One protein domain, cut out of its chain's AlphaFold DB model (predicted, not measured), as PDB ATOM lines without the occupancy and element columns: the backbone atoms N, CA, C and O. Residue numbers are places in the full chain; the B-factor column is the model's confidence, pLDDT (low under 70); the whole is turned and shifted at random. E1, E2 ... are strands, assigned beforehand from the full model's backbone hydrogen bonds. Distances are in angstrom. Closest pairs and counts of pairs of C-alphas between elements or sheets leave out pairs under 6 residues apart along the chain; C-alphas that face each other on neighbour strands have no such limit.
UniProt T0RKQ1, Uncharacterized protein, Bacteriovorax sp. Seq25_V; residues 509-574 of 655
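Overview. This is residues 509 to 574 of the 655 residues of an uncharacterized protein of Bacteriovorax sp. Seq25_V (UniProt T0RKQ1). With little regular structure, the chain winds in stacked three-sided turns: E1, E3 and E5 stack along one side, residues 519 to 520, E2 and E4 along another, residues 512 to 513, 532 to 533 and 555 to 556 along the third. E6 folds back beside E5. The 66 printed residues hold six named strands, no named helix, class all strand, with 22 residues in named elements; the sheets are E1, E3, E5, E6, mixed, and E2, E4, parallel. It is compact, radius of gyration of the C-alphas 10.4 A, spanning 27 by 23 by 17 A.

Arrangement. Within hydrogen-bond range, N 525 of E1, residues 525 to 527, is 3.0 A from O 547 of E3, residues 547 to 550, its parallel neighbour. Likewise parallel, E2, residues 538 to 541, and E4, residues 559 to 562, have N 539 and O 559 at 2.8 A; E3 and E5, residues 565 to 568, have N 548 and O 565 at 3.1 A. E5 and E6, residues 571 to 573, form an antiparallel hairpin, N 568 to O 571 3.0 A.

Along the chain. E1, 6.9 A, begins at C-alpha 525 (152.396, 146.497, 126.477); E6, 6.7 A, ends at C-alpha 573 (164.605, 149.948, 118.424).

Size, cuts and confidence. The printed part has no cut and no long link; 16 residues, among them 509 to 518, have pLDDT under 70.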
ATOM      1  N   CYS A 509     145.140 145.431 123.771       59.41
ATOM      2  CA  CYS A 509     144.109 146.464 123.835       59.41
ATOM      3  C   CYS A 509     143.952 147.166 122.482       59.41
ATOM      4  O   CYS A 509     144.944 147.519 121.840       59.41
ATOM      5  N   ASN A 510     142.715 147.478 122.084       54.50
ATOM      6  CA  ASN A 510     142.491 148.340 120.916       54.50
ATOM      7  C   ASN A 510     143.021 149.764 121.154       54.50
ATOM      8  O   ASN A 510     143.622 150.340 120.254       54.50
ATOM      9  N   ALA A 511     142.874 150.301 122.370       52.62
ATOM     10  CA  ALA A 511     143.498 151.547 122.819       52.62
ATOM     11  C   ALA A 511     143.812 151.467 124.324       52.62
ATOM     12  O   ALA A 511     143.024 150.901 125.083       52.62
ATOM     13  N   VAL A 512     144.955 152.020 124.754       58.91
ATOM     14  CA  VAL A 512     145.367 152.042 126.169       58.91
ATOM     15  C   VAL A 512     145.372 153.481 126.669       58.91
ATOM     16  O   VAL A 512     146.187 154.297 126.230       58.91
ATOM     17  N   TYR A 513     144.483 153.779 127.617       59.06
ATOM     18  CA  TYR A 513     144.419 155.079 128.274       59.06
ATOM     19  C   TYR A 513     144.572 154.914 129.783       59.06
ATOM     20  O   TYR A 513     143.723 154.314 130.438       59.06
ATOM     21  N   ALA A 514     145.652 155.460 130.333       54.34
ATOM     22  CA  ALA A 514     145.910 155.448 131.766       54.34
ATOM     23  C   ALA A 514     146.111 156.884 132.237       54.34
ATOM     24  O   ALA A 514     147.234 157.376 132.233       54.34
ATOM     25  N   GLY A 515     145.009 157.553 132.599       55.47
ATOM     26  CA  GLY A 515     144.934 158.987 132.915       55.47
ATOM     27  C   GLY A 515     146.171 159.566 133.617       55.47
ATOM     28  O   GLY A 515     147.104 160.024 132.958       55.47
ATOM     29  N   THR A 516     146.189 159.599 134.951       52.88
ATOM     30  CA  THR A 516     147.310 160.173 135.727       52.88
ATOM     31  C   THR A 516     148.254 159.126 136.323       52.88
ATOM     32  O   THR A 516     149.396 159.452 136.627       52.88
ATOM     33  N   GLY A 517     147.813 157.870 136.460       48.31
ATOM     34  CA  GLY A 517     148.551 156.808 137.161       48.31
ATOM     35  C   GLY A 517     149.648 156.101 136.354       48.31
ATOM     36  O   GLY A 517     150.499 155.440 136.943       48.31
ATOM     37  N   GLY A 518     149.675 156.254 135.026       64.75
ATOM     38  CA  GLY A 518     150.631 155.546 134.166       64.75
ATOM     39  C   GLY A 518     150.321 154.055 133.988       64.75
ATOM     40  O   GLY A 518     149.329 153.544 134.499       64.75
ATOM     41  N   VAL A 519     151.169 153.356 133.229       70.50
ATOM     42  CA  VAL A 519     151.045 151.919 132.931       70.50
ATOM     43  C   VAL A 519     152.358 151.233 133.281       70.50
ATOM     44  O   VAL A 519     153.392 151.547 132.700       70.50
ATOM     45  N   THR A 520     152.336 150.265 134.195       72.00
ATOM     46  CA  THR A 520     153.492 149.389 134.434       72.00
ATOM     47  C   THR A 520     153.079 147.947 134.203       72.00
ATOM     48  O   THR A 520     152.152 147.469 134.848       72.00
ATOM     49  N   SER A 521     153.753 147.253 133.286       72.12
ATOM     50  CA  SER A 521     153.491 145.842 132.986       72.12
ATOM     51  C   SER A 521     154.754 145.017 133.171       72.12
ATOM     52  O   SER A 521     155.829 145.395 132.719       72.12
ATOM     53  N   ILE A 522     154.626 143.854 133.808       67.94
ATOM     54  CA  ILE A 522     155.702 142.855 133.889       67.94
ATOM     55  C   ILE A 522     155.879 142.072 132.577       67.94
ATOM     56  O   ILE A 522     156.826 141.296 132.453       67.94
ATOM     57  N   GLY A 523     154.969 142.248 131.616       73.50
ATOM     58  CA  GLY A 523     155.021 141.676 130.274       73.50
ATOM     59  C   GLY A 523     155.036 142.760 129.199       73.50
ATOM     60  O   GLY A 523     155.392 143.910 129.454       73.50
ATOM     61  N   ASN A 524     154.640 142.395 127.981       76.44
ATOM     62  CA  ASN A 524     154.538 143.359 126.889       76.44
ATOM     63  C   ASN A 524     153.377 144.332 127.125       76.44
ATOM     64  O   ASN A 524     152.372 143.980 127.745       76.44
ATOM     65  N   ILE A 525     153.507 145.549 126.600       78.06
ATOM     66  CA  ILE A 525     152.396 146.497 126.477       78.06
ATOM     67  C   ILE A 525     152.156 146.683 124.985       78.06
ATOM     68  O   ILE A 525     152.986 147.295 124.312       78.06
ATOM     69  N   THR A 526     151.040 146.163 124.471       80.50
ATOM     70  CA  THR A 526     150.742 146.198 123.036       80.50
ATOM     71  C   THR A 526     149.391 146.849 122.780       80.50
ATOM     72  O   THR A 526     148.362 146.377 123.266       80.50
ATOM     73  N   SER A 527     149.383 147.905 121.965       78.62
ATOM     74  CA  SER A 527     148.154 148.398 121.342       78.62
ATOM     75  C   SER A 527     148.129 147.974 119.883       78.62
ATOM     76  O   SER A 527     149.080 148.229 119.159       78.62
ATOM     77  N   THR A 528     147.068 147.305 119.439       70.44
ATOM     78  CA  THR A 528     146.991 146.772 118.069       70.44
ATOM     79  C   THR A 528     146.722 147.860 117.028       70.44
ATOM     80  O   THR A 528     147.305 147.810 115.952       70.44
ATOM     81  N   ASN A 529     145.882 148.852 117.350       63.31
ATOM     82  CA  ASN A 529     145.425 149.890 116.411       63.31
ATOM     83  C   ASN A 529     145.312 151.293 117.039       63.31
ATOM     84  O   ASN A 529     144.663 152.167 116.467       63.31
ATOM     85  N   GLY A 530     145.900 151.518 118.215       70.62
ATOM     86  CA  GLY A 530     145.696 152.743 118.981       70.62
ATOM     87  C   GLY A 530     146.963 153.314 119.604       70.62
ATOM     88  O   GLY A 530     148.048 152.730 119.570       70.62
ATOM     89  N   ASN A 531     146.801 154.497 120.188       69.06
ATOM     90  CA  ASN A 531     147.842 155.154 120.967       69.06
ATOM     91  C   ASN A 531     147.943 154.529 122.362       69.06
ATOM     92  O   ASN A 531     146.951 154.060 122.928       69.06
ATOM     93  N   ILE A 532     149.138 154.599 122.946       75.31
ATOM     94  CA  ILE A 532     149.369 154.312 124.364       75.31
ATOM     95  C   ILE A 532     149.666 155.651 125.036       75.31
ATOM     96  O   ILE A 532     150.720 156.243 124.806       75.31
ATOM     97  N   THR A 533     148.724 156.153 125.835       73.06
ATOM     98  CA  THR A 533     148.833 157.500 126.417       73.06
ATOM     99  C   THR A 533     148.704 157.471 127.936       73.06
ATOM    100  O   THR A 533     147.760 156.890 128.477       73.06
ATOM    101  N   ALA A 534     149.643 158.137 128.610       71.00
ATOM    102  CA  ALA A 534     149.599 158.454 130.031       71.00
ATOM    103  C   ALA A 534     149.906 159.946 130.225       71.00
ATOM    104  O   ALA A 534     151.031 160.383 130.016       71.00
ATOM    105  N   ASN A 535     148.919 160.747 130.627       61.75
ATOM    106  CA  ASN A 535     149.054 162.210 130.585       61.75
ATOM    107  C   ASN A 535     150.061 162.752 131.612       61.75
ATOM    108  O   ASN A 535     150.751 163.726 131.333       61.75
ATOM    109  N   LEU A 536     150.142 162.134 132.796       63.16
ATOM    110  CA  LEU A 536     151.077 162.520 133.870       63.16
ATOM    111  C   LEU A 536     151.880 161.336 134.435       63.16
ATOM    112  O   LEU A 536     152.800 161.530 135.231       63.16
ATOM    113  N   GLY A 537     151.542 160.115 134.018       63.41
ATOM    114  CA  GLY A 537     152.153 158.884 134.506       63.41
ATOM    115  C   GLY A 537     153.281 158.366 133.616       63.41
ATOM    116  O   GLY A 537     153.492 158.829 132.495       63.41
ATOM    117  N   ASN A 538     154.001 157.370 134.126       74.00
ATOM    118  CA  ASN A 538     155.063 156.684 133.392       74.00
ATOM    119  C   ASN A 538     154.509 155.449 132.676       74.00
ATOM    120  O   ASN A 538     153.584 154.810 133.171       74.00
ATOM    121  N   ILE A 539     155.109 155.080 131.548       79.56
ATOM    122  CA  ILE A 539     154.887 153.796 130.884       79.56
ATOM    123  C   ILE A 539     156.155 152.962 131.053       79.56
ATOM    124  O   ILE A 539     157.225 153.354 130.587       79.56
ATOM    125  N   SER A 540     156.052 151.821 131.732       79.50
ATOM    126  CA  SER A 540     157.203 150.984 132.067       79.50
ATOM    127  C   SER A 540     156.937 149.499 131.824       79.50
ATOM    128  O   SER A 540     155.962 148.939 132.322       79.50
ATOM    129  N   ALA A 541     157.846 148.854 131.101       83.12
ATOM    130  CA  ALA A 541     157.919 147.408 130.929       83.12
ATOM    131  C   ALA A 541     159.312 146.922 131.382       83.12
ATOM    132  O   ALA A 541     160.213 146.782 130.552       83.12
ATOM    133  N   PRO A 542     159.543 146.747 132.700       73.69
ATOM    134  CA  PRO A 542     160.889 146.611 133.257       73.69
ATOM    135  C   PRO A 542     161.472 145.190 133.190       73.69
ATOM    136  O   PRO A 542     162.665 145.017 133.430       73.69
ATOM    137  N   LYS A 543     160.672 144.159 132.889       83.56
ATOM    138  CA  LYS A 543     161.157 142.771 132.830       83.56
ATOM    139  C   LYS A 543     162.029 142.557 131.592       83.56
ATOM    140  O   LYS A 543     161.608 142.885 130.489       83.56
ATOM    141  N   ALA A 544     163.200 141.942 131.753       76.06
ATOM    142  CA  ALA A 544     164.061 141.574 130.629       76.06
ATOM    143  C   ALA A 544     163.274 140.794 129.555       76.06
ATOM    144  O   ALA A 544     162.576 139.827 129.866       76.06
ATOM    145  N   GLY A 545     163.359 141.247 128.303       79.81
ATOM    146  CA  GLY A 545     162.587 140.699 127.182       79.81
ATOM    147  C   GLY A 545     161.224 141.360 126.933       79.81
ATOM    148  O   GLY A 545     160.621 141.079 125.903       79.81
ATOM    149  N   ALA A 546     160.751 142.252 127.811       80.25
ATOM    150  CA  ALA A 546     159.481 142.949 127.624       80.25
ATOM    151  C   ALA A 546     159.584 144.116 126.624       80.25
ATOM    152  O   ALA A 546     160.538 144.906 126.644       80.25
ATOM    153  N   THR A 547     158.559 144.235 125.782       81.25
ATOM    154  CA  THR A 547     158.456 145.205 124.685       81.25
ATOM    155  C   THR A 547     157.242 146.110 124.875       81.25
ATOM    156  O   THR A 547     156.165 145.651 125.260       81.25
ATOM    157  N   ILE A 548     157.398 147.397 124.560       85.44
ATOM    158  CA  ILE A 548     156.271 148.325 124.390       85.44
ATOM    159  C   ILE A 548     156.049 148.501 122.887       85.44
ATOM    160  O   ILE A 548     156.975 148.897 122.178       85.44
ATOM    161  N   SER A 549     154.847 148.195 122.399       85.94
ATOM    162  CA  SER A 549     154.526 148.200 120.972       85.94
ATOM    163  C   SER A 549     153.237 148.961 120.664       85.94
ATOM    164  O   SER A 549     152.149 148.584 121.099       85.94
ATOM    165  N   ALA A 550     153.377 150.022 119.870       83.81
ATOM    166  CA  ALA A 550     152.294 150.738 119.205       83.81
ATOM    167  C   ALA A 550     152.620 150.790 117.697       83.81
ATOM    168  O   ALA A 550     153.133 151.790 117.190       83.81
ATOM    169  N   PRO A 551     152.401 149.688 116.958       75.81
ATOM    170  CA  PRO A 551     152.854 149.545 115.581       75.81
ATOM    171  C   PRO A 551     152.157 150.510 114.616       75.81
ATOM    172  O   PRO A 551     152.749 150.821 113.595       75.81
ATOM    173  N   ASN A 552     150.970 151.025 114.952       74.12
ATOM    174  CA  ASN A 552     150.225 152.002 114.145       74.12
ATOM    175  C   ASN A 552     149.863 153.276 114.936       74.12
ATOM    176  O   ASN A 552     148.941 153.995 114.557       74.12
ATOM    177  N   GLY A 553     150.529 153.532 116.067       73.56
ATOM    178  CA  GLY A 553     150.161 154.611 116.982       73.56
ATOM    179  C   GLY A 553     151.353 155.213 117.716       73.56
ATOM    180  O   GLY A 553     152.497 154.785 117.573       73.56
ATOM    181  N   THR A 554     151.080 156.227 118.530       72.69
ATOM    182  CA  THR A 554     152.097 156.914 119.336       72.69
ATOM    183  C   THR A 554     152.114 156.413 120.775       72.69
ATOM    184  O   THR A 554     151.071 156.051 121.325       72.69
ATOM    185  N   VAL A 555     153.282 156.482 121.416       75.19
ATOM    186  CA  VAL A 555     153.427 156.320 122.869       75.19
ATOM    187  C   VAL A 555     153.747 157.684 123.474       75.19
ATOM    188  O   VAL A 555     154.757 158.285 123.117       75.19
ATOM    189  N   SER A 556     152.898 158.172 124.378       76.00
ATOM    190  CA  SER A 556     153.069 159.474 125.035       76.00
ATOM    191  C   SER A 556     152.925 159.334 126.548       76.00
ATOM    192  O   SER A 556     151.899 158.853 127.032       76.00
ATOM    193  N   ALA A 557     153.976 159.704 127.285       75.44
ATOM    194  CA  ALA A 557     154.042 159.629 128.743       75.44
ATOM    195  C   ALA A 557     155.128 160.543 129.318       75.44
ATOM    196  O   ALA A 557     156.020 160.978 128.592       75.44
ATOM    197  N   ASN A 558     155.099 160.763 130.637       73.88
ATOM    198  CA  ASN A 558     156.146 161.516 131.337       73.88
ATOM    199  C   ASN A 558     157.512 160.800 131.257       73.88
ATOM    200  O   ASN A 558     158.552 161.411 131.017       73.88
ATOM    201  N   ARG A 559     157.506 159.468 131.384       72.38
ATOM    202  CA  ARG A 559     158.673 158.611 131.149       72.38
ATOM    203  C   ARG A 559     158.244 157.330 130.455       72.38
ATOM    204  O   ARG A 559     157.290 156.696 130.895       72.38
ATOM    205  N   VAL A 560     158.978 156.925 129.420       77.62
ATOM    206  CA  VAL A 560     158.796 155.636 128.740       77.62
ATOM    207  C   VAL A 560     160.038 154.781 128.966       77.62
ATOM    208  O   VAL A 560     161.155 155.233 128.723       77.62
ATOM    209  N   SER A 561     159.852 153.557 129.452       80.25
ATOM    210  CA  SER A 561     160.937 152.609 129.706       80.25
ATOM    211  C   SER A 561     160.536 151.214 129.243       80.25
ATOM    212  O   SER A 561     159.640 150.609 129.821       80.25
ATOM    213  N   ALA A 562     161.223 150.679 128.237       81.81
ATOM    214  CA  ALA A 562     161.113 149.281 127.834       81.81
ATOM    215  C   ALA A 562     162.444 148.576 128.104       81.81
ATOM    216  O   ALA A 562     163.501 149.124 127.798       81.81
ATOM    217  N   ALA A 563     162.398 147.376 128.677       79.62
ATOM    218  CA  ALA A 563     163.603 146.613 128.987       79.62
ATOM    219  C   ALA A 563     164.260 145.981 127.751       79.62
ATOM    220  O   ALA A 563     165.464 145.744 127.769       79.62
ATOM    221  N   SER A 564     163.483 145.681 126.704       82.88
ATOM    222  CA  SER A 564     163.988 145.039 125.486       82.88
ATOM    223  C   SER A 564     163.887 145.949 124.266       82.88
ATOM    224  O   SER A 564     164.899 146.298 123.662       82.88
ATOM    225  N   GLN A 565     162.665 146.336 123.884       82.94
ATOM    226  CA  GLN A 565     162.418 147.083 122.651       82.94
ATOM    227  C   GLN A 565     161.266 148.079 122.812       82.94
ATOM    228  O   GLN A 565     160.284 147.811 123.510       82.94
ATOM    229  N   LEU A 566     161.373 149.212 122.118       82.94
ATOM    230  CA  LEU A 566     160.267 150.140 121.892       82.94
ATOM    231  C   LEU A 566     159.935 150.134 120.397       82.94
ATOM    232  O   LEU A 566     160.788 150.467 119.572       82.94
ATOM    233  N   CYS A 567     158.712 149.726 120.062       81.31
ATOM    234  CA  CYS A 567     158.214 149.639 118.694       81.31
ATOM    235  C   CYS A 567     157.164 150.721 118.442       81.31
ATOM    236  O   CYS A 567     156.085 150.685 119.034       81.31
ATOM    237  N   LEU A 568     157.476 151.668 117.557       77.81
ATOM    238  CA  LEU A 568     156.587 152.765 117.163       77.81
ATOM    239  C   LEU A 568     156.460 152.773 115.642       77.81
ATOM    240  O   LEU A 568     157.474 152.676 114.949       77.81
ATOM    241  N   ASN A 569     155.237 152.894 115.121       72.19
ATOM    242  CA  ASN A 569     154.978 152.979 113.675       72.19
ATOM    243  C   ASN A 569     155.697 151.872 112.874       72.19
ATOM    244  O   ASN A 569     156.446 152.141 111.933       72.19
ATOM    245  N   GLY A 570     155.561 150.625 113.328       71.06
ATOM    246  CA  GLY A 570     156.153 149.436 112.709       71.06
ATOM    247  C   GLY A 570     157.669 149.280 112.872       71.06
ATOM    248  O   GLY A 570     158.217 148.275 112.430       71.06
ATOM    249  N   ASN A 571     158.360 150.224 113.522       72.56
ATOM    250  CA  ASN A 571     159.812 150.201 113.687       72.56
ATOM    251  C   ASN A 571     160.201 149.962 115.150       72.56
ATOM    252  O   ASN A 571     159.875 150.763 116.024       72.56
ATOM    253  N   CYS A 572     160.944 148.886 115.410       77.50
ATOM    254  CA  CYS A 572     161.444 148.542 116.740       77.50
ATOM    255  C   CYS A 572     162.905 148.966 116.912       77.50
ATOM    256  O   CYS A 572     163.740 148.700 116.046       77.50
ATOM    257  N   LYS A 573     163.228 149.599 118.043       77.12
ATOM    258  CA  LYS A 573     164.605 149.948 118.424       77.12
ATOM    259  C   LYS A 573     164.981 149.248 119.728       77.12
ATOM    260  O   LYS A 573     164.179 149.223 120.662       77.12
ATOM    261  N   SER A 574     166.185 148.673 119.772       70.00
ATOM    262  CA  SER A 574     166.706 147.880 120.901       70.00
ATOM    263  C   SER A 574     167.872 148.540 121.646       70.00
ATOM    264  O   SER A 574     168.294 148.033 122.680       70.00
TER     265      SER A 574